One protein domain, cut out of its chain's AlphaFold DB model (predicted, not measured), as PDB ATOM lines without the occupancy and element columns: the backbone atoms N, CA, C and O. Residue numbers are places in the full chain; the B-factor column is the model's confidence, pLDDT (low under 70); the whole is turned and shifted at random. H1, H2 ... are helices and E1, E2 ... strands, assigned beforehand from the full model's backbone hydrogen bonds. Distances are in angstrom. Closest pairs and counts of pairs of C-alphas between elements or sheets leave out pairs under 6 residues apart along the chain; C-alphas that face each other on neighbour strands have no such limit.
ATOM      1  N   PHE A 248     -13.342 -77.171  35.938       96.69
ATOM      2  CA  PHE A 248     -13.459 -77.784  34.622       96.69
ATOM      3  C   PHE A 248     -14.429 -76.993  33.759       96.69
ATOM      4  O   PHE A 248     -15.451 -76.531  34.242       96.69
ATOM      5  N   LYS A 249     -14.189 -76.906  32.457       94.38
ATOM      6  CA  LYS A 249     -15.258 -76.616  31.497       94.38
ATOM      7  C   LYS A 249     -15.939 -77.944  31.179       94.38
ATOM      8  O   LYS A 249     -15.232 -78.906  30.897       94.38
ATOM      9  N   TYR A 250     -17.270 -78.004  31.232       89.69
ATOM     10  CA  TYR A 250     -18.054 -79.188  30.864       89.69
ATOM     11  C   TYR A 250     -19.317 -78.783  30.092       89.69
ATOM     12  O   TYR A 250     -20.080 -77.923  30.519       89.69
ATOM     13  N   GLY A 251     -19.535 -79.367  28.908       79.25
ATOM     14  CA  GLY A 251     -20.778 -79.220  28.132       79.25
ATOM     15  C   GLY A 251     -21.175 -77.788  27.719       79.25
ATOM     16  O   GLY A 251     -22.328 -77.577  27.304       79.25
ATOM     17  N   GLY A 252     -20.265 -76.811  27.830       81.19
ATOM     18  CA  GLY A 252     -20.537 -75.389  27.624       81.19
ATOM     19  C   GLY A 252     -19.362 -74.460  27.962       81.19
ATOM     20  O   GLY A 252     -18.199 -74.849  27.932       81.19
ATOM     21  N   HIS A 253     -19.685 -73.194  28.246       80.81
ATOM     22  CA  HIS A 253     -18.713 -72.103  28.424       80.81
ATOM     23  C   HIS A 253     -18.417 -71.737  29.880       80.81
ATOM     24  O   HIS A 253     -17.755 -70.726  30.100       80.81
ATOM     25  N   ARG A 254     -18.982 -72.442  30.861       92.81
ATOM     26  CA  ARG A 254     -18.810 -72.107  32.280       92.81
ATOM     27  C   ARG A 254     -17.860 -73.097  32.930       92.81
ATOM     28  O   ARG A 254     -17.773 -74.241  32.483       92.81
ATOM     29  N   LEU A 255     -17.153 -72.623  33.949       96.25
ATOM     30  CA  LEU A 255     -16.407 -73.496  34.837       96.25
ATOM     31  C   LEU A 255     -17.357 -74.146  35.843       96.25
ATOM     32  O   LEU A 255     -18.280 -73.507  36.341       96.25
ATOM     33  N   GLU A 256     -17.096 -75.408  36.128       95.31
ATOM     34  CA  GLU A 256     -17.825 -76.276  37.041       95.31
ATOM     35  C   GLU A 256     -16.798 -77.013  37.902       95.31
ATOM     36  O   GLU A 256     -15.706 -77.343  37.433       95.31
ATOM     37  N   ASP A 257     -17.124 -77.272  39.162       95.00
ATOM     38  CA  ASP A 257     -16.336 -78.179  39.986       95.00
ATOM     39  C   ASP A 257     -16.787 -79.635  39.791       95.00
ATOM     40  O   ASP A 257     -17.819 -79.924  39.178       95.00
ATOM     41  N   TYR A 258     -16.017 -80.579  40.329       94.69
ATOM     42  CA  TYR A 258     -16.304 -82.007  40.193       94.69
ATOM     43  C   TYR A 258     -17.707 -82.402  40.697       94.69
ATOM     44  O   TYR A 258     -18.394 -83.226  40.086       94.69
ATOM     45  N   THR A 259     -18.161 -81.790  41.792       91.50
ATOM     46  CA  THR A 259     -19.476 -82.042  42.394       91.50
ATOM     47  C   THR A 259     -20.594 -81.607  41.457       91.50
ATOM     48  O   THR A 259     -21.584 -82.330  41.309       91.50
ATOM     49  N   GLU A 260     -20.419 -80.460  40.801       91.69
ATOM     50  CA  GLU A 260     -21.381 -79.907  39.852       91.69
ATOM     51  C   GLU A 260     -21.436 -80.728  38.555       91.69
ATOM     52  O   GLU A 260     -22.530 -81.047  38.087       91.69
ATOM     53  N   VAL A 287     -14.993 -82.413  29.064       93.06
ATOM     54  CA  VAL A 287     -14.343 -82.086  30.339       93.06
ATOM     55  C   VAL A 287     -12.917 -81.662  30.047       93.06
ATOM     56  O   VAL A 287     -12.063 -82.491  29.743       93.06
ATOM     57  N   VAL A 288     -12.661 -80.368  30.159       95.25
ATOM     58  CA  VAL A 288     -11.323 -79.810  29.979       95.25
ATOM     59  C   VAL A 288     -10.988 -78.877  31.128       95.25
ATOM     60  O   VAL A 288     -11.849 -78.177  31.654       95.25
ATOM     61  N   SER A 289      -9.720 -78.837  31.496       96.50
ATOM     62  CA  SER A 289      -9.150 -77.813  32.364       96.50
ATOM     63  C   SER A 289      -7.837 -77.346  31.740       96.50
ATOM     64  O   SER A 289      -7.318 -78.004  30.835       96.50
ATOM     65  N   SER A 290      -7.334 -76.194  32.161       96.44
ATOM     66  CA  SER A 290      -6.088 -75.630  31.642       96.44
ATOM     67  C   SER A 290      -5.251 -75.038  32.763       96.44
ATOM     68  O   SER A 290      -5.797 -74.594  33.777       96.44
ATOM     69  N   GLY A 291      -3.932 -74.965  32.553       96.25
ATOM     70  CA  GLY A 291      -3.026 -74.304  33.497       96.25
ATOM     71  C   GLY A 291      -3.461 -72.886  33.871       96.25
ATOM     72  O   GLY A 291      -3.426 -72.521  35.040       96.25
ATOM     73  N   GLY A 292      -4.003 -72.123  32.915       95.88
ATOM     74  CA  GLY A 292      -4.537 -70.783  33.177       95.88
ATOM     75  C   GLY A 292      -5.720 -70.749  34.155       95.88
ATOM     76  O   GLY A 292      -5.820 -69.810  34.939       95.88
ATOM     77  N   VAL A 293      -6.595 -71.764  34.156       96.94
ATOM     78  CA  VAL A 293      -7.711 -71.858  35.118       96.94
ATOM     79  C   VAL A 293      -7.180 -72.135  36.522       96.94
ATOM     80  O   VAL A 293      -7.566 -71.449  37.468       96.94
ATOM     81  N   VAL A 294      -6.272 -73.106  36.646       97.25
ATOM     82  CA  VAL A 294      -5.659 -73.499  37.924       97.25
ATOM     83  C   VAL A 294      -4.859 -72.343  38.528       97.25
ATOM     84  O   VAL A 294      -5.062 -71.996  39.691       97.25
ATOM     85  N   SER A 295      -4.004 -71.708  37.722       96.31
ATOM     86  CA  SER A 295      -3.174 -70.573  38.134       96.31
ATOM     87  C   SER A 295      -4.050 -69.395  38.574       96.31
ATOM     88  O   SER A 295      -3.887 -68.872  39.675       96.31
ATOM     89  N   MET A 296      -5.082 -69.051  37.787       97.19
ATOM     90  CA  MET A 296      -6.039 -67.999  38.148       97.19
ATOM     91  C   MET A 296      -6.748 -68.286  39.475       97.19
ATOM     92  O   MET A 296      -6.809 -67.416  40.340       97.19
ATOM     93  N   ALA A 297      -7.264 -69.504  39.662       97.31
ATOM     94  CA  ALA A 297      -7.905 -69.891  40.913       97.31
ATOM     95  C   ALA A 297      -6.940 -69.757  42.104       97.31
ATOM     96  O   ALA A 297      -7.326 -69.205  43.135       97.31
ATOM     97  N   SER A 298      -5.680 -70.180  41.946       96.62
ATOM     98  CA  SER A 298      -4.642 -70.044  42.976       96.62
ATOM     99  C   SER A 298      -4.359 -68.579  43.335       96.62
ATOM    100  O   SER A 298      -4.382 -68.194  44.507       96.62
ATOM    101  N   PHE A 299      -4.193 -67.709  42.335       95.38
ATOM    102  CA  PHE A 299      -3.999 -66.276  42.570       95.38
ATOM    103  C   PHE A 299      -5.182 -65.643  43.304       95.38
ATOM    104  O   PHE A 299      -4.987 -64.858  44.234       95.38
ATOM    105  N   LEU A 300      -6.411 -65.998  42.927       95.75
ATOM    106  CA  LEU A 300      -7.608 -65.489  43.588       95.75
ATOM    107  C   LEU A 300      -7.723 -65.974  45.043       95.75
ATOM    108  O   LEU A 300      -8.131 -65.190  45.900       95.75
ATOM    109  N   LEU A 301      -7.308 -67.209  45.358       96.06
ATOM    110  CA  LEU A 301      -7.205 -67.689  46.746       96.06
ATOM    111  C   LEU A 301      -6.254 -66.814  47.562       96.06
ATOM    112  O   LEU A 301      -6.625 -66.324  48.633       96.06
ATOM    113  N   LYS A 302      -5.066 -66.541  47.017       94.50
ATOM    114  CA  LYS A 302      -4.060 -65.687  47.653       94.50
ATOM    115  C   LYS A 302      -4.582 -64.268  47.898       94.50
ATOM    116  O   LYS A 302      -4.380 -63.729  48.984       94.50
ATOM    117  N   GLN A 303      -5.297 -63.685  46.933       92.94
ATOM    118  CA  GLN A 303      -5.939 -62.367  47.063       92.94
ATOM    119  C   GLN A 303      -7.021 -62.336  48.156       92.94
ATOM    120  O   GLN A 303      -7.222 -61.317  48.811       92.94
ATOM    121  N   LEU A 304      -7.697 -63.462  48.395       93.75
ATOM    122  CA  LEU A 304      -8.657 -63.615  49.491       93.75
ATOM    123  C   LEU A 304      -7.993 -63.933  50.843       93.75
ATOM    124  O   LEU A 304      -8.700 -64.064  51.844       93.75
ATOM    125  N   GLY A 305      -6.663 -64.074  50.891       94.12
ATOM    126  CA  GLY A 305      -5.936 -64.511  52.083       94.12
ATOM    127  C   GLY A 305      -6.233 -65.963  52.468       94.12
ATOM    128  O   GLY A 305      -6.144 -66.316  53.644       94.12
ATOM    129  N   LEU A 306      -6.632 -66.790  51.499       94.50
ATOM    130  CA  LEU A 306      -6.943 -68.200  51.693       94.50
ATOM    131  C   LEU A 306      -5.759 -69.084  51.258       94.50
ATOM    132  O   LEU A 306      -5.077 -68.747  50.288       94.50
ATOM    133  N   PRO A 307      -5.510 -70.213  51.945       95.25
ATOM    134  CA  PRO A 307      -4.508 -71.194  51.528       95.25
ATOM    135  C   PRO A 307      -4.796 -71.800  50.143       95.25
ATOM    136  O   PRO A 307      -5.959 -71.938  49.758       95.25
ATOM    137  N   GLU A 308      -3.761 -72.217  49.408       92.62
ATOM    138  CA  GLU A 308      -3.914 -72.866  48.089       92.62
ATOM    139  C   GLU A 308      -4.613 -74.234  48.165       92.62
ATOM    140  O   GLU A 308      -5.293 -74.637  47.225       92.62
ATOM    141  N   ASP A 309      -4.499 -74.922  49.303       92.12
ATOM    142  CA  ASP A 309      -5.174 -76.185  49.621       92.12
ATOM    143  C   ASP A 309      -6.601 -75.981  50.167       92.12
ATOM    144  O   ASP A 309      -7.196 -76.889  50.753       92.12
ATOM    145  N   THR A 310      -7.184 -74.791  49.979       93.00
ATOM    146  CA  THR A 310      -8.590 -74.546  50.320       93.00
ATOM    147  C   THR A 310      -9.490 -75.523  49.567       93.00
ATOM    148  O   THR A 310      -9.398 -75.682  48.351       93.00
ATOM    149  N   SER A 311     -10.407 -76.161  50.289       92.62
ATOM    150  CA  SER A 311     -11.339 -77.127  49.722       92.62
ATOM    151  C   SER A 311     -12.446 -76.455  48.903       92.62
ATOM    152  O   SER A 311     -12.958 -75.383  49.239       92.62
ATOM    153  N   MET A 312     -12.906 -77.146  47.864       93.75
ATOM    154  CA  MET A 312     -14.084 -76.770  47.089       93.75
ATOM    155  C   MET A 312     -15.343 -76.770  47.961       93.75
ATOM    156  O   MET A 312     -16.219 -75.934  47.782       93.75
ATOM    157  N   SER A 313     -15.423 -77.648  48.968       88.56
ATOM    158  CA  SER A 313     -16.561 -77.684  49.895       88.56
ATOM    159  C   SER A 313     -16.731 -76.376  50.676       88.56
ATOM    160  O   SER A 313     -17.848 -75.876  50.811       88.56
ATOM    161  N   TYR A 314     -15.621 -75.774  51.114       90.12
ATOM    162  CA  TYR A 314     -15.622 -74.456  51.739       90.12
ATOM    163  C   TYR A 314     -16.082 -73.375  50.754       90.12
ATOM    164  O   TYR A 314     -16.902 -72.527  51.107       90.12
ATOM    165  N   MET A 315     -15.613 -73.433  49.504       93.38
ATOM    166  CA  MET A 315     -16.016 -72.485  48.461       93.38
ATOM    167  C   MET A 315     -17.498 -72.573  48.108       93.38
ATOM    168  O   MET A 315     -18.158 -71.542  47.987       93.38
ATOM    169  N   LEU A 316     -18.044 -73.784  48.013       89.94
ATOM    170  CA  LEU A 316     -19.470 -74.014  47.798       89.94
ATOM    171  C   LEU A 316     -20.306 -73.522  48.984       89.94
ATOM    172  O   LEU A 316     -21.354 -72.915  48.780       89.94
ATOM    173  N   ALA A 317     -19.829 -73.707  50.220       86.56
ATOM    174  CA  ALA A 317     -20.496 -73.183  51.412       86.56
ATOM    175  C   ALA A 317     -20.518 -71.646  51.458       86.56
ATOM    176  O   ALA A 317     -21.439 -71.062  52.024       86.56
ATOM    177  N   CYS A 318     -19.546 -70.981  50.823       89.00
ATOM    178  CA  CYS A 318     -19.573 -69.531  50.627       89.00
ATOM    179  C   CYS A 318     -20.629 -69.086  49.596       89.00
ATOM    180  O   CYS A 318     -20.874 -67.889  49.464       89.00
ATOM    181  N   GLY A 319     -21.254 -70.007  48.856       90.75
ATOM    182  CA  GLY A 319     -22.315 -69.707  47.899       90.75
ATOM    183  C   GLY A 319     -21.893 -68.642  46.889       90.75
ATOM    184  O   GLY A 319     -20.860 -68.760  46.234       90.75
ATOM    185  N   THR A 320     -22.689 -67.577  46.778       92.38
ATOM    186  CA  THR A 320     -22.415 -66.445  45.881       92.38
ATOM    187  C   THR A 320     -21.652 -65.294  46.557       92.38
ATOM    188  O   THR A 320     -21.749 -64.151  46.127       92.38
ATOM    189  N   ASP A 321     -20.941 -65.518  47.661       92.38
ATOM    190  CA  ASP A 321     -20.368 -64.419  48.456       92.38
ATOM    191  C   ASP A 321     -19.197 -63.686  47.777       92.38
ATOM    192  O   ASP A 321     -18.654 -62.738  48.344       92.38
ATOM    193  N   PHE A 322     -18.794 -64.077  46.570       93.25
ATOM    194  CA  PHE A 322     -17.642 -63.499  45.892       93.25
ATOM    195  C   PHE A 322     -18.024 -62.336  44.980       93.25
ATOM    196  O   PHE A 322     -19.047 -62.356  44.292       93.25
ATOM    197  N   ARG A 323     -17.171 -61.309  44.954       92.19
ATOM    198  CA  ARG A 323     -17.300 -60.152  44.067       92.19
ATOM    199  C   ARG A 323     -15.970 -59.816  43.418       92.19
ATOM    200  O   ARG A 323     -14.923 -59.846  44.063       92.19
ATOM    201  N   CYS A 324     -16.049 -59.415  42.157       92.75
ATOM    202  CA  CYS A 324     -14.959 -58.750  41.463       92.75
ATOM    203  C   CYS A 324     -14.995 -57.248  41.796       92.75
ATOM    204  O   CYS A 324     -16.021 -56.595  41.590       92.75
ATOM    205  N   LEU A 325     -13.894 -56.709  42.328       89.12
ATOM    206  CA  LEU A 325     -13.772 -55.294  42.701       89.12
ATOM    207  C   LEU A 325     -13.309 -54.406  41.540       89.12
ATOM    208  O   LEU A 325     -13.447 -53.185  41.610       89.12
ATOM    209  N   THR A 326     -12.812 -54.993  40.451       86.19
ATOM    210  CA  THR A 326     -12.333 -54.241  39.282       86.19
ATOM    211  C   THR A 326     -13.489 -53.841  38.363       86.19
ATOM    212  O   THR A 326     -13.558 -52.713  37.879       86.19
ATOM    213  N   CYS A 327     -14.476 -54.723  38.204       85.62
ATOM    214  CA  CYS A 327     -15.669 -54.463  37.411       85.62
ATOM    215  C   CYS A 327     -16.632 -53.495  38.125       85.62
ATOM    216  O   CYS A 327     -17.292 -53.841  39.107       85.62
ATOM    217  N   SER A 328     -16.802 -52.299  37.566       69.38
ATOM    218  CA  SER A 328     -17.805 -51.282  37.945       69.38
ATOM    219  C   SER A 328     -19.223 -51.854  38.098       69.38
ATOM    220  O   SER A 328     -19.899 -51.603  39.093       69.38
ATOM    221  N   ARG A 329     -19.654 -52.695  37.149       61.34
ATOM    222  CA  ARG A 329     -20.966 -53.361  37.179       61.34
ATOM    223  C   ARG A 329     -21.034 -54.554  38.133       61.34
ATOM    224  O   ARG A 329     -22.087 -54.800  38.712       61.34
ATOM    225  N   ALA A 330     -19.937 -55.294  38.310       57.31
ATOM    226  CA  ALA A 330     -19.934 -56.480  39.171       57.31
ATOM    227  C   ALA A 330     -19.820 -56.115  40.661       57.31
ATOM    228  O   ALA A 330     -20.461 -56.744  41.498       57.31
ATOM    229  N   SER A 331     -19.074 -55.056  40.985       58.00
ATOM    230  CA  SER A 331     -18.831 -54.605  42.363       58.00
ATOM    231  C   SER A 331     -20.111 -54.209  43.115       58.00
ATOM    232  O   SER A 331     -20.214 -54.441  44.325       58.00
ATOM    233  N   GLN A 332     -21.128 -53.686  42.419       62.59
ATOM    234  CA  GLN A 332     -22.346 -53.191  43.068       62.59
ATOM    235  C   GLN A 332     -23.442 -54.251  43.243       62.59
ATOM    236  O   GLN A 332     -24.087 -54.262  44.293       62.59
ATOM    237  N   THR A 333     -23.649 -55.160  42.282       62.47
ATOM    238  CA  THR A 333     -24.821 -56.062  42.303       62.47
ATOM    239  C   THR A 333     -24.531 -57.531  42.022       62.47
ATOM    240  O   THR A 333     -25.381 -58.364  42.340       62.47
ATOM    241  N   TRP A 334     -23.364 -57.889  41.476       83.81
ATOM    242  CA  TRP A 334     -23.133 -59.255  41.006       83.81
ATOM    243  C   TRP A 334     -22.308 -60.072  42.000       83.81
ATOM    244  O   TRP A 334     -21.083 -60.141  41.944       83.81
ATOM    245  N   SER A 335     -23.024 -60.697  42.929       89.00
ATOM    246  CA  SER A 335     -22.536 -61.829  43.715       89.00
ATOM    247  C   SER A 335     -22.346 -63.044  42.806       89.00
ATOM    248  O   SER A 335     -23.289 -63.414  42.105       89.00
ATOM    249  N   MET A 336     -21.159 -63.644  42.814       93.00
ATOM    250  CA  MET A 336     -20.790 -64.797  41.989       93.00
ATOM    251  C   MET A 336     -20.441 -65.989  42.871       93.00
ATOM    252  O   MET A 336     -19.915 -65.817  43.972       93.00
ATOM    253  N   THR A 337     -20.711 -67.194  42.380       94.19
ATOM    254  CA  THR A 337     -20.099 -68.405  42.944       94.19
ATOM    255  C   THR A 337     -18.585 -68.400  42.727       94.19
ATOM    256  O   THR A 337     -18.065 -67.642  41.906       94.19
ATOM    257  N   TRP A 338     -17.858 -69.260  43.443       96.56
ATOM    258  CA  TRP A 338     -16.413 -69.396  43.246       96.56
ATOM    259  C   TRP A 338     -16.046 -69.742  41.793       96.56
ATOM    260  O   TRP A 338     -15.213 -69.067  41.192       96.56
ATOM    261  N   ALA A 339     -16.718 -70.731  41.193       96.62
ATOM    262  CA  ALA A 339     -16.470 -71.126  39.806       96.62
ATOM    263  C   ALA A 339     -16.776 -69.992  38.810       96.62
ATOM    264  O   ALA A 339     -16.000 -69.764  37.883       96.62
ATOM    265  N   GLU A 340     -17.858 -69.235  39.025       95.25
ATOM    266  CA  GLU A 340     -18.195 -68.062  38.208       95.25
ATOM    267  C   GLU A 340     -17.175 -66.930  38.356       95.25
ATOM    268  O   GLU A 340     -16.856 -66.281  37.363       95.25
ATOM    269  N   LEU A 341     -16.639 -66.701  39.560       96.25
ATOM    270  CA  LEU A 341     -15.588 -65.709  39.786       96.25
ATOM    271  C   LEU A 341     -14.316 -66.076  39.014       96.25
ATOM    272  O   LEU A 341     -13.766 -65.233  38.307       96.25
ATOM    273  N   VAL A 342     -13.856 -67.324  39.120       97.19
ATOM    274  CA  VAL A 342     -12.665 -67.780  38.387       97.19
ATOM    275  C   VAL A 342     -12.906 -67.686  36.878       97.19
ATOM    276  O   VAL A 342     -12.079 -67.132  36.156       97.19
ATOM    277  N   ASP A 343     -14.060 -68.156  36.397       96.00
ATOM    278  CA  ASP A 343     -14.437 -68.101  34.980       96.00
ATOM    279  C   ASP A 343     -14.504 -66.656  34.464       96.00
ATOM    280  O   ASP A 343     -14.053 -66.373  33.353       96.00
ATOM    281  N   HIS A 344     -15.002 -65.724  35.283       95.12
ATOM    282  CA  HIS A 344     -15.014 -64.291  34.990       95.12
ATOM    283  C   HIS A 344     -13.601 -63.753  34.750       95.12
ATOM    284  O   HIS A 344     -13.363 -63.134  33.714       95.12
ATOM    285  N   PHE A 345     -12.653 -64.019  35.653       95.81
ATOM    286  CA  PHE A 345     -11.270 -63.552  35.495       95.81
ATOM    287  C   PHE A 345     -10.554 -64.210  34.310       95.81
ATOM    288  O   PHE A 345      -9.855 -63.526  33.561       95.81
ATOM    289  N   VAL A 346     -10.759 -65.513  34.088       95.94
ATOM    290  CA  VAL A 346     -10.209 -66.220  32.919       95.94
ATOM    291  C   VAL A 346     -10.722 -65.581  31.626       95.94
ATOM    292  O   VAL A 346      -9.929 -65.203  30.767       95.94
ATOM    293  N   LYS A 347     -12.039 -65.370  31.508       94.69
ATOM    294  CA  LYS A 347     -12.648 -64.735  30.329       94.69
ATOM    295  C   LYS A 347     -12.222 -63.288  30.142       94.69
ATOM    296  O   LYS A 347     -12.055 -62.861  29.003       94.69
ATOM    297  N   ALA A 348     -12.070 -62.530  31.226       93.56
ATOM    298  CA  ALA A 348     -11.606 -61.152  31.157       93.56
ATOM    299  C   ALA A 348     -10.180 -61.077  30.591       93.56
ATOM    300  O   ALA A 348      -9.931 -60.277  29.690       93.56
ATOM    301  N   ASN A 349      -9.287 -61.965  31.037       95.25
ATOM    302  CA  ASN A 349      -7.911 -62.038  30.547       95.25
ATOM    303  C   ASN A 349      -7.808 -62.569  29.112       95.25
ATOM    304  O   ASN A 349      -7.032 -62.039  28.317       95.25
ATOM    305  N   ASP A 350      -8.607 -63.572  28.747       94.31
ATOM    306  CA  ASP A 350      -8.694 -64.038  27.357       94.31
ATOM    307  C   ASP A 350      -9.242 -62.930  26.443       94.31
ATOM    308  O   ASP A 350      -8.721 -62.690  25.353       94.31
ATOM    309  N   GLY A 351     -10.263 -62.201  26.907       93.75
ATOM    310  CA  GLY A 351     -10.808 -61.029  26.226       93.75
ATOM    311  C   GLY A 351      -9.764 -59.931  26.030       93.75
ATOM    312  O   GLY A 351      -9.636 -59.416  24.926       93.75
ATOM    313  N   TYR A 352      -8.968 -59.633  27.061       94.81
ATOM    314  CA  TYR A 352      -7.871 -58.668  26.980       94.81
ATOM    315  C   TYR A 352      -6.849 -59.040  25.896       94.81
ATOM    316  O   TYR A 352      -6.475 -58.185  25.096       94.81
ATOM    317  N   LYS A 353      -6.439 -60.313  25.812       95.50
ATOM    318  CA  LYS A 353      -5.513 -60.788  24.766       95.50
ATOM    319  C   LYS A 353      -6.086 -60.601  23.359       95.50
ATOM    320  O   LYS A 353      -5.405 -60.055  22.496       95.50
ATOM    321  N   ASN A 354      -7.347 -60.978  23.148       95.38
ATOM    322  CA  ASN A 354      -8.019 -60.793  21.856       95.38
ATOM    323  C   ASN A 354      -8.157 -59.302  21.482       95.38
ATOM    324  O   ASN A 354      -8.021 -58.920  20.317       95.38
ATOM    325  N   ASP A 355      -8.432 -58.448  22.472       94.31
ATOM    326  CA  ASP A 355      -8.525 -57.000  22.285       94.31
ATOM    327  C   ASP A 355      -7.149 -56.408  21.920       94.31
ATOM    328  O   ASP A 355      -7.070 -55.574  21.017       94.31
ATOM    329  N   LEU A 356      -6.057 -56.873  22.545       95.56
ATOM    330  CA  LEU A 356      -4.688 -56.482  22.182       95.56
ATOM    331  C   LEU A 356      -4.329 -56.876  20.746       95.56
ATOM    332  O   LEU A 356      -3.772 -56.059  20.012       95.56
ATOM    333  N   GLU A 357      -4.663 -58.098  20.326       95.69
ATOM    334  CA  GLU A 357      -4.484 -58.534  18.937       95.69
ATOM    335  C   GLU A 357      -5.269 -57.630  17.979       95.69
ATOM    336  O   GLU A 357      -4.729 -57.152  16.987       95.69
ATOM    337  N   THR A 358      -6.508 -57.278  18.334       94.69
ATOM    338  CA  THR A 358      -7.340 -56.362  17.540       94.69
ATOM    339  C   THR A 358      -6.745 -54.952  17.447       94.69
ATOM    340  O   THR A 358      -6.814 -54.328  16.386       94.69
ATOM    341  N   ILE A 359      -6.181 -54.430  18.542       94.56
ATOM    342  CA  ILE A 359      -5.486 -53.133  18.574       94.56
ATOM    343  C   ILE A 359      -4.287 -53.159  17.630       94.56
ATOM    344  O   ILE A 359      -4.133 -52.243  16.819       94.56
ATOM    345  N   LYS A 360      -3.484 -54.226  17.711       96.25
ATOM    346  CA  LYS A 360      -2.299 -54.434  16.878       96.25
ATOM    347  C   LYS A 360      -2.666 -54.534  15.397       96.25
ATOM    348  O   LYS A 360      -2.110 -53.801  14.587       96.25
ATOM    349  N   ASP A 361      -3.644 -55.368  15.056       96.56
ATOM    350  CA  ASP A 361      -4.075 -55.621  13.675       96.56
ATOM    351  C   ASP A 361      -4.683 -54.390  12.992       96.56
ATOM    352  O   ASP A 361      -4.665 -54.273  11.765       96.56
ATOM    353  N   ARG A 362      -5.257 -53.473  13.776       96.19
ATOM    354  CA  ARG A 362      -5.893 -52.246  13.278       96.19
ATOM    355  C   ARG A 362      -5.032 -50.997  13.442       96.19
ATOM    356  O   ARG A 362      -5.523 -49.913  13.129       96.19
ATOM    357  N   GLU A 363      -3.807 -51.138  13.949       96.81
ATOM    358  CA  GLU A 363      -2.890 -50.027  14.243       96.81
ATOM    359  C   GLU A 363      -3.566 -48.917  15.075       96.81
ATOM    360  O   GLU A 363      -3.426 -47.721  14.809       96.81
ATOM    361  N   LEU A 364      -4.374 -49.309  16.069       95.38
ATOM    362  CA  LEU A 364      -5.112 -48.355  16.896       95.38
ATOM    363  C   LEU A 364      -4.210 -47.788  17.993       95.38
ATOM    364  O   LEU A 364      -3.701 -48.523  18.831       95.38
ATOM    365  N   ASP A 365      -4.099 -46.463  18.057       94.94
ATOM    366  CA  ASP A 365      -3.475 -45.767  19.186       94.94
ATOM    367  C   ASP A 365      -4.499 -45.594  20.323       94.94
ATOM    368  O   ASP A 365      -5.180 -44.567  20.454       94.94
ATOM    369  N   VAL A 366      -4.718 -46.676  21.071       93.25
ATOM    370  CA  VAL A 366      -5.622 -46.718  22.226       93.25
ATOM    371  C   VAL A 366      -4.876 -47.347  23.400       93.25
ATOM    372  O   VAL A 366      -4.518 -48.522  23.313       93.25
ATOM    373  N   PRO A 367      -4.668 -46.620  24.513       92.88
ATOM    374  CA  PRO A 367      -4.063 -47.215  25.691       92.88
ATOM    375  C   PRO A 367      -5.028 -48.253  26.278       92.88
ATOM    376  O   PRO A 367      -6.242 -48.028  26.375       92.88
ATOM    377  N   PHE A 368      -4.492 -49.428  26.600       92.62
ATOM    378  CA  PHE A 368      -5.291 -50.580  26.995       92.62
ATOM    379  C   PHE A 368      -4.563 -51.409  28.053       92.62
ATOM    380  O   PHE A 368      -3.520 -52.011  27.797       92.62
ATOM    381  N   LEU A 369      -5.119 -51.412  29.259       92.75
ATOM    382  CA  LEU A 369      -4.571 -52.065  30.439       92.75
ATOM    383  C   LEU A 369      -5.399 -53.295  30.794       92.75
ATOM    384  O   LEU A 369      -6.620 -53.317  30.603       92.75
ATOM    385  N   ASN A 370      -4.729 -54.312  31.331       92.69
ATOM    386  CA  ASN A 370      -5.409 -55.488  31.843       92.69
ATOM    387  C   ASN A 370      -5.940 -55.216  33.256       92.69
ATOM    388  O   ASN A 370      -5.246 -55.404  34.251       92.69
ATOM    389  N   ASP A 371      -7.200 -54.801  33.338       89.56
ATOM    390  CA  ASP A 371      -7.904 -54.525  34.593       89.56
ATOM    391  C   ASP A 371      -8.265 -55.786  35.404       89.56
ATOM    392  O   ASP A 371      -8.896 -55.679  36.455       89.56
ATOM    393  N   HIS A 372      -7.883 -56.975  34.929       93.56
ATOM    394  CA  HIS A 372      -8.057 -58.267  35.603       93.56
ATOM    395  C   HIS A 372      -6.733 -59.039  35.736       93.56
ATOM    396  O   HIS A 372      -6.732 -60.251  35.983       93.56
ATOM    397  N   ASP A 373      -5.601 -58.343  35.602       92.88
ATOM    398  CA  ASP A 373      -4.288 -58.926  35.843       92.88
ATOM    399  C   ASP A 373      -4.034 -59.119  37.341       92.88
ATOM    400  O   ASP A 373      -3.649 -58.198  38.065       92.88
ATOM    401  N   VAL A 374      -4.223 -60.355  37.794       88.75
ATOM    402  CA  VAL A 374      -3.968 -60.778  39.177       88.75
ATOM    403  C   VAL A 374      -2.486 -60.838  39.544       88.75
ATOM    404  O   VAL A 374      -2.169 -60.959  40.728       88.75
ATOM    405  N   THR A 375      -1.591 -60.770  38.556       86.75
ATOM    406  CA  THR A 375      -0.138 -60.787  38.770       86.75
ATOM    407  C   THR A 375       0.449 -59.392  38.927       86.75
ATOM    408  O   THR A 375       1.541 -59.249  39.478       86.75
ATOM    409  N   SER A 376      -0.278 -58.366  38.479       81.00
ATOM    410  CA  SER A 376       0.163 -56.985  38.599       81.00
ATOM    411  C   SER A 376       0.356 -56.615  40.074       81.00
ATOM    412  O   SER A 376      -0.491 -56.896  40.921       81.00
ATOM    413  N   GLU A 377       1.466 -55.949  40.401       73.56
ATOM    414  CA  GLU A 377       1.759 -55.447  41.756       73.56
ATOM    415  C   GLU A 377       0.816 -54.305  42.190       73.56
ATOM    416  O   GLU A 377       1.104 -53.577  43.143       73.56
ATOM    417  N   ILE A 378      -0.309 -54.114  41.489       67.06
ATOM    418  CA  ILE A 378      -1.307 -53.110  41.822       67.06
ATOM    419  C   ILE A 378      -1.744 -53.361  43.266       67.06
ATOM    420  O   ILE A 378      -2.248 -54.421  43.636       67.06
ATOM    421  N   THR A 379      -1.494 -52.359  44.101       59.88
ATOM    422  CA  THR A 379      -1.689 -52.407  45.546       59.88
ATOM    423  C   THR A 379      -3.181 -52.367  45.866       59.88
ATOM    424  O   THR A 379      -3.768 -51.311  46.081       59.88
ATOM    425  N   GLY A 380      -3.828 -53.531  45.882       80.88
ATOM    426  CA  GLY A 380      -5.224 -53.647  46.285       80.88
ATOM    427  C   GLY A 380      -5.808 -55.032  46.049       80.88
ATOM    428  O   GLY A 380      -5.368 -55.774  45.177       80.88
ATOM    429  N   ASN A 381      -6.839 -55.366  46.822       85.88
ATOM    430  CA  ASN A 381      -7.588 -56.597  46.611       85.88
ATOM    431  C   ASN A 381      -8.426 -56.457  45.334       85.88
ATOM    432  O   ASN A 381      -9.267 -55.564  45.234       85.88
ATOM    433  N   LEU A 382      -8.234 -57.360  44.372       89.94
ATOM    434  CA  LEU A 382      -9.044 -57.406  43.143       89.94
ATOM    435  C   LEU A 382     -10.390 -58.107  43.354       89.94
ATOM    436  O   LEU A 382     -11.332 -57.946  42.575       89.94
ATOM    437  N   VAL A 383     -10.480 -58.890  44.423       92.19
ATOM    438  CA  VAL A 383     -11.658 -59.660  44.795       92.19
ATOM    439  C   VAL A 383     -11.980 -59.454  46.260       92.19
ATOM    440  O   VAL A 383     -11.103 -59.227  47.090       92.19
ATOM    441  N   ALA A 384     -13.262 -59.549  46.583       91.94
ATOM    442  CA  ALA A 384     -13.724 -59.556  47.957       91.94
ATOM    443  C   ALA A 384     -14.719 -60.684  48.167       91.94
ATOM    444  O   ALA A 384     -15.555 -60.974  47.307       91.94
ATOM    445  N   ARG A 385     -14.663 -61.258  49.364       90.19
ATOM    446  CA  ARG A 385     -15.760 -62.040  49.910       90.19
ATOM    447  C   ARG A 385     -16.635 -61.123  50.757       90.19
ATOM    448  O   ARG A 385     -16.134 -60.411  51.622       90.19
ATOM    449  N   VAL A 386     -17.937 -61.164  50.517       87.88
ATOM    450  CA  VAL A 386     -18.962 -60.408  51.239       87.88
ATOM    451  C   VAL A 386     -19.867 -61.423  51.925       87.88
ATOM    452  O   VAL A 386     -20.836 -61.863  51.306       87.88
ATOM    453  N   PRO A 387     -19.533 -61.849  53.156       81.25
ATOM    454  CA  PRO A 387     -20.207 -62.970  53.792       81.25
ATOM    455  C   PRO A 387     -21.700 -62.687  53.954       81.25
ATOM    456  O   PRO A 387     -22.075 -61.727  54.631       81.25
ATOM    457  N   ARG A 388     -22.557 -63.513  53.348       74.62
ATOM    458  CA  ARG A 388     -24.010 -63.496  53.612       74.62
ATOM    459  C   ARG A 388     -24.407 -64.539  54.644       74.62
ATOM    460  O   ARG A 388     -25.431 -64.391  55.305       74.62
ATOM    461  N   THR A 389     -23.589 -65.576  54.788       66.44
ATOM    462  CA  THR A 389     -23.782 -66.670  55.737       66.44
ATOM    463  C   THR A 389     -22.515 -66.890  56.554       66.44
ATOM    464  O   THR A 389     -21.394 -66.694  56.075       66.44
ATOM    465  N   THR A 390     -22.680 -67.270  57.820       67.06
ATOM    466  CA  THR A 390     -21.568 -67.766  58.631       67.06
ATOM    467  C   THR A 390     -21.225 -69.169  58.147       67.06
ATOM    468  O   THR A 390     -22.035 -70.086  58.259       67.06
ATOM    469  N   VAL A 391     -20.036 -69.321  57.567       69.75
ATOM    470  CA  VAL A 391     -19.502 -70.625  57.169       69.75
ATOM    471  C   VAL A 391     -18.667 -71.149  58.332       69.75
ATOM    472  O   VAL A 391     -17.556 -70.675  58.548       69.75
ATOM    473  N   ASP A 392     -19.190 -72.135  59.061       75.88
ATOM    474  CA  ASP A 392     -18.502 -72.771  60.200       75.88
ATOM    475  C   ASP A 392     -17.473 -73.841  59.764       75.88
ATOM    476  O   ASP A 392     -17.047 -74.685  60.554       75.88
ATOM    477  N   LEU A 393     -17.068 -73.833  58.490       77.19
ATOM    478  CA  LEU A 393     -16.088 -74.762  57.926       77.19
ATOM    479  C   LEU A 393     -14.687 -74.143  57.930       77.19
ATOM    480  O   LEU A 393     -14.499 -72.992  57.537       77.19
ATOM    481  N   ILE A 394     -13.688 -74.938  58.312       82.88
ATOM    482  CA  ILE A 394     -12.276 -74.572  58.145       82.88
ATOM    483  C   ILE A 394     -11.930 -74.716  56.647       82.88
ATOM    484  O   ILE A 394     -12.284 -75.744  56.063       82.88
ATOM    485  N   PRO A 395     -11.248 -73.742  56.009       81.31
ATOM    486  CA  PRO A 395     -10.988 -73.764  54.565       81.31
ATOM    487  C   PRO A 395     -10.352 -75.061  54.044       81.31
ATOM    488  O   PRO A 395     -10.767 -75.573  53.006       81.31
ATOM    489  N   THR A 396      -9.400 -75.625  54.787       82.56
ATOM    490  CA  THR A 396      -8.578 -76.789  54.404       82.56
ATOM    491  C   THR A 396      -9.144 -78.135  54.875       82.56
ATOM    492  O   THR A 396      -8.461 -79.156  54.889       82.56
ATOM    493  N   LEU A 397     -10.394 -78.158  55.330       77.88
ATOM    494  CA  LEU A 397     -10.968 -79.313  56.010       77.88
ATOM    495  C   LEU A 397     -11.508 -80.351  55.027       77.88
ATOM    496  O   LEU A 397     -12.448 -80.088  54.281       77.88
ATOM    497  N   GLU A 398     -10.981 -81.571  55.087       67.44
ATOM    498  CA  GLU A 398     -11.350 -82.657  54.170       67.44
ATOM    499  C   GLU A 398     -12.670 -83.381  54.506       67.44
ATOM    500  O   GLU A 398     -12.915 -84.480  54.007       67.44
ATOM    501  N   TYR A 399     -13.568 -82.810  55.323       67.25
ATOM    502  CA  TYR A 399     -14.802 -83.510  55.728       67.25
ATOM    503  C   TYR A 399     -15.714 -83.911  54.555       67.25
ATOM    504  O   TYR A 399     -16.618 -84.714  54.752       67.25
ATOM    505  N   ALA A 400     -15.484 -83.401  53.342       67.81
ATOM    506  CA  ALA A 400     -16.244 -83.731  52.138       67.81
ATOM    507  C   ALA A 400     -15.528 -84.704  51.177       67.81
ATOM    508  O   ALA A 400     -15.918 -84.800  50.016       67.81
ATOM    509  N   ASN A 401     -14.513 -85.453  51.624       80.12
ATOM    510  CA  ASN A 401     -13.793 -86.396  50.756       80.12
ATOM    511  C   ASN A 401     -14.515 -87.723  50.480       80.12
ATOM    512  O   ASN A 401     -13.927 -88.627  49.886       80.12
ATOM    513  N   ARG A 402     -15.786 -87.833  50.883       83.38
ATOM    514  CA  ARG A 402     -16.612 -89.032  50.736       83.38
ATOM    515  C   ARG A 402     -17.919 -88.756  50.011       83.38
ATOM    516  O   ARG A 402     -18.626 -87.791  50.321       83.38
ATOM    517  N   TYR A 403     -18.327 -89.654  49.121       81.75
ATOM    518  CA  TYR A 403     -19.619 -89.530  48.445       81.75
ATOM    519  C   TYR A 403     -20.820 -89.693  49.362       81.75
ATOM    520  O   TYR A 403     -21.854 -89.060  49.144       81.75
ATOM    521  N   SER A 404     -20.719 -90.524  50.395       80.50
ATOM    522  CA  SER A 404     -21.751 -90.636  51.429       80.50
ATOM    523  C   SER A 404     -22.066 -89.290  52.103       80.50
ATOM    524  O   SER A 404     -23.168 -89.106  52.628       80.50
ATOM    525  N   ILE A 405     -21.131 -88.335  52.040       79.06
ATOM    526  CA  ILE A 405     -21.278 -86.966  52.537       79.06
ATOM    527  C   ILE A 405     -21.795 -86.046  51.421       79.06
ATOM    528  O   ILE A 405     -22.847 -85.435  51.606       79.06
ATOM    529  N   LEU A 406     -21.159 -86.027  50.239       74.50
ATOM    530  CA  LEU A 406     -21.622 -85.219  49.090       74.50
ATOM    531  C   LEU A 406     -23.053 -85.557  48.650       74.50
ATOM    532  O   LEU A 406     -23.820 -84.710  48.206       74.50
ATOM    533  N   SER A 407     -23.456 -86.818  48.779       70.94
ATOM    534  CA  SER A 407     -24.791 -87.245  48.368       70.94
ATOM    535  C   SER A 407     -25.919 -86.726  49.238       70.94
ATOM    536  O   SER A 407     -27.043 -86.652  48.740       70.94
ATOM    537  N   LYS A 408     -25.627 -86.325  50.479       68.62
ATOM    538  CA  LYS A 408     -26.603 -85.678  51.361       68.62
ATOM    539  C   LYS A 408     -26.848 -84.224  50.972       68.62
ATOM    540  O   LYS A 408     -27.949 -83.742  51.183       68.62
ATOM    541  N   THR A 409     -25.857 -83.551  50.386       65.19
ATOM    542  CA  THR A 409     -25.977 -82.152  49.946       65.19
ATOM    543  C   THR A 409     -26.541 -82.031  48.527       65.19
ATOM    544  O   THR A 409     -27.086 -80.997  48.149       65.19
ATOM    545  N   TRP A 410     -26.482 -83.100  47.726       64.62
ATOM    546  CA  TRP A 410     -27.057 -83.132  46.381       64.62
ATOM    547  C   TRP A 410     -28.593 -83.058  46.364       64.62
ATOM    548  O   TRP A 410     -29.269 -84.079  46.500       64.62
ATOM    549  N   GLY A 411     -29.133 -81.880  46.039       48.78
ATOM    550  CA  GLY A 411     -30.565 -81.657  45.787       48.78
ATOM    551  C   GLY A 411     -31.254 -80.732  46.789       48.78
ATOM    552  O   GLY A 411     -32.426 -80.416  46.596       48.78
ATOM    553  N   GLU A 412     -30.538 -80.271  47.814       53.69
ATOM    554  CA  GLU A 412     -30.966 -79.145  48.638       53.69
ATOM    555  C   GLU A 412     -30.436 -77.865  47.987       53.69
ATOM    556  O   GLU A 412     -29.271 -77.504  48.131       53.69
ATOM    557  N   GLU A 413     -31.282 -77.209  47.189       47.84
ATOM    558  CA  GLU A 413     -30.972 -75.883  46.662       47.84
ATOM    559  C   GLU A 413     -30.948 -74.916  47.848       47.84
ATOM    560  O   GLU A 413     -31.988 -74.551  48.401       47.84
ATOM    561  N   VAL A 414     -29.745 -74.548  48.292       48.56
ATOM    562  CA  VAL A 414     -29.581 -73.537  49.335       48.56
ATOM    563  C   VAL A 414     -29.958 -72.198  48.709       48.56
ATOM    564  O   VAL A 414     -29.162 -71.558  48.026       48.56
ATOM    565  N   SER A 415     -31.214 -71.789  48.884       42.66
ATOM    566  CA  SER A 415     -31.679 -70.485  48.429       42.66
ATOM    567  C   SER A 415     -31.068 -69.404  49.318       42.66
ATOM    568  O   SER A 415     -31.469 -69.243  50.473       42.66
ATOM    569  N   PHE A 416     -30.101 -68.659  48.795       49.53
ATOM    570  CA  PHE A 416     -29.542 -67.507  49.494       49.53
ATOM    571  C   PHE A 416     -30.426 -66.279  49.257       49.53
ATOM    572  O   PHE A 416     -30.675 -65.891  48.114       49.53
ATOM    573  N   GLU A 417     -30.886 -65.635  50.332       50.38
ATOM    574  CA  GLU A 417     -31.503 -64.314  50.222       50.38
ATOM    575  C   GLU A 417     -30.472 -63.309  49.687       50.38
ATOM    576  O   GLU A 417     -29.331 -63.228  50.156       50.38
ATOM    577  N   ILE A 418     -30.865 -62.535  48.673       53.59
ATOM    578  CA  ILE A 418     -30.007 -61.518  48.064       53.59
ATOM    579  C   ILE A 418     -29.777 -60.409  49.095       53.59
ATOM    580  O   ILE A 418     -30.594 -59.504  49.253       53.59
ATOM    581  N   CYS A 419     -28.641 -60.455  49.789       47.84
ATOM    582  CA  CYS A 419     -28.217 -59.348  50.636       47.84
ATOM    583  C   CYS A 419     -27.752 -58.186  49.742       47.84
ATOM    584  O   CYS A 419     -26.733 -58.291  49.047       47.84
ATOM    585  N   SER A 420     -28.513 -57.090  49.760       55.78
ATOM    586  CA  SER A 420     -28.285 -55.861  48.987       55.78
ATOM    587  C   SER A 420     -27.339 -54.865  49.671       55.78
ATOM    588  O   SER A 420     -27.265 -53.706  49.265       55.78
ATOM    589  N   GLN A 421     -26.600 -55.286  50.704       56.97
ATOM    590  CA  GLN A 421     -25.638 -54.404  51.358       56.97
ATOM    591  C   GLN A 421     -24.513 -54.035  50.380       56.97
ATOM    592  O   GLN A 421     -23.848 -54.899  49.792       56.97
ATOM    593  N   SER A 422     -24.336 -52.728  50.179       54.66
ATOM    594  CA  SER A 422     -23.242 -52.174  49.394       54.66
ATOM    595  C   SER A 422     -21.954 -52.276  50.204       54.66
ATOM    596  O   SER A 422     -21.844 -51.747  51.310       54.66
ATOM    597  N   VAL A 423     -20.964 -52.980  49.660       60.66
ATOM    598  CA  VAL A 423     -19.611 -52.939  50.215       60.66
ATOM    599  C   VAL A 423     -18.989 -51.623  49.787       60.66
ATOM    600  O   VAL A 423     -19.043 -51.265  48.611       60.66
ATOM    601  N   LYS A 424     -18.443 -50.878  50.750       63.12
ATOM    602  CA  LYS A 424     -17.711 -49.650  50.450       63.12
ATOM    603  C   LYS A 424     -16.457 -50.018  49.672       63.12
ATOM    604  O   LYS A 424     -15.565 -50.666  50.208       63.12
ATOM    605  N   ASP A 425     -16.415 -49.590  48.419       60.88
ATOM    606  CA  ASP A 425     -15.209 -49.648  47.613       60.88
ATOM    607  C   ASP A 425     -14.240 -48.566  48.100       60.88
ATOM    608  O   ASP A 425     -14.450 -47.373  47.873       60.88
ATOM    609  N   SER A 426     -13.224 -48.982  48.852       61.16
ATOM    610  CA  SER A 426     -12.146 -48.111  49.320       61.16
ATOM    611  C   SER A 426     -11.018 -47.960  48.297       61.16
ATOM    612  O   SER A 426     -10.077 -47.219  48.569       61.16
ATOM    613  N   SER A 427     -11.080 -48.647  47.146       57.78
ATOM    614  CA  SER A 427     -10.011 -48.613  46.136       57.78
ATOM    615  C   SER A 427      -9.959 -47.298  45.354       57.78
ATOM    616  O   SER A 427      -8.923 -46.950  44.792       57.78
ATOM    617  N   ASP A 428     -11.041 -46.519  45.375       57.75
ATOM    618  CA  ASP A 428     -11.154 -45.310  44.560       57.75
ATOM    619  C   ASP A 428     -10.357 -44.117  45.119       57.75
ATOM    620  O   ASP A 428     -10.179 -43.129  44.405       57.75
TER     621      ASP A 428
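AT A GLANCE: This is residues 248 to 260 and 287 to 428 of the 499 residues of an uncharacterized protein of Schizopora paradoxa (UniProt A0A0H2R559). The two-stranded antiparallel sheet of E2 and E3 and the first part of the long helix H4 make a small core, where H1 crosses H4; the rest of H4 runs toward one end of the long axis, and residues 362 to 382 fold back to E3. H5 lies toward the other end, among long loops. The 155 printed residues include five named helices and three named strands, in the order E1 H1 H2 E2 H3 H4 E3 H5; the class is mostly helix, with under half of the residues in named elements. The whole is compact, radius of gyration of the C-alphas 17.1 A, but elongated, spanning 58 by 38 by 26 A.

IN THESE COORDINATES: E2, residues 322 to 324, E3, 383 to 385, and E1, 255 to 257, each measure 7.0 A. H4, 338 to 361, measures 34.9 A from (-16.413, -69.396, 43.246) to (-4.075, -55.621, 13.675); H1, 291 to 303, 18.3 A; H2, 312 to 317, 8.5 A; H3, 328 to 333, 9.5 A; H5, 403 to 409, 9.9 A, ending at (-25.977, -82.152, 49.946).

HOW THE PARTS SIT: Between E2 and E3, N 323 and O 384 are 2.9 A apart, within hydrogen-bond range. The closest C-alphas of E2 and H4, Phe 322 and Trp 338, are 6.6 A apart; those of E2 and H3, Cys 324 and Ser 331, 5.7 A. H1 touches H4, with residues 342 to 346 of H4 alone, closest C-alphas Ala 297 and Val 342 at 5.8 A, at a steep tilt of 63 degrees, opposite ways. H2 and H4 are close but not clearly touching, C-alphas of Met 315 and Trp 338 at 6.1 A. The closest C-alphas of E1 and H4, Leu 255 and Ala 339, are 5.5 A apart. H5 and H4 are apart. Every O i to N i+4 pair is within hydrogen-bond range in H1, H2 and H4; H3 has 0 of 2, and 0 of 3 for O i to N i+3, while H5 has 1 of 3, and 3 of 4.

THE WHOLE: The farthest C-alphas, Glu 363 and Ser 404, are 58.2 A apart. Residues 261 to 286 are not printed; C-alphas 260 and 287 are 12.0 A apart. The links H4 to E3 and E3 to H5 are long. Mean pLDDT of the printed part is 83.8; residues 328 to 333 and 408 to 428 are among those under 70.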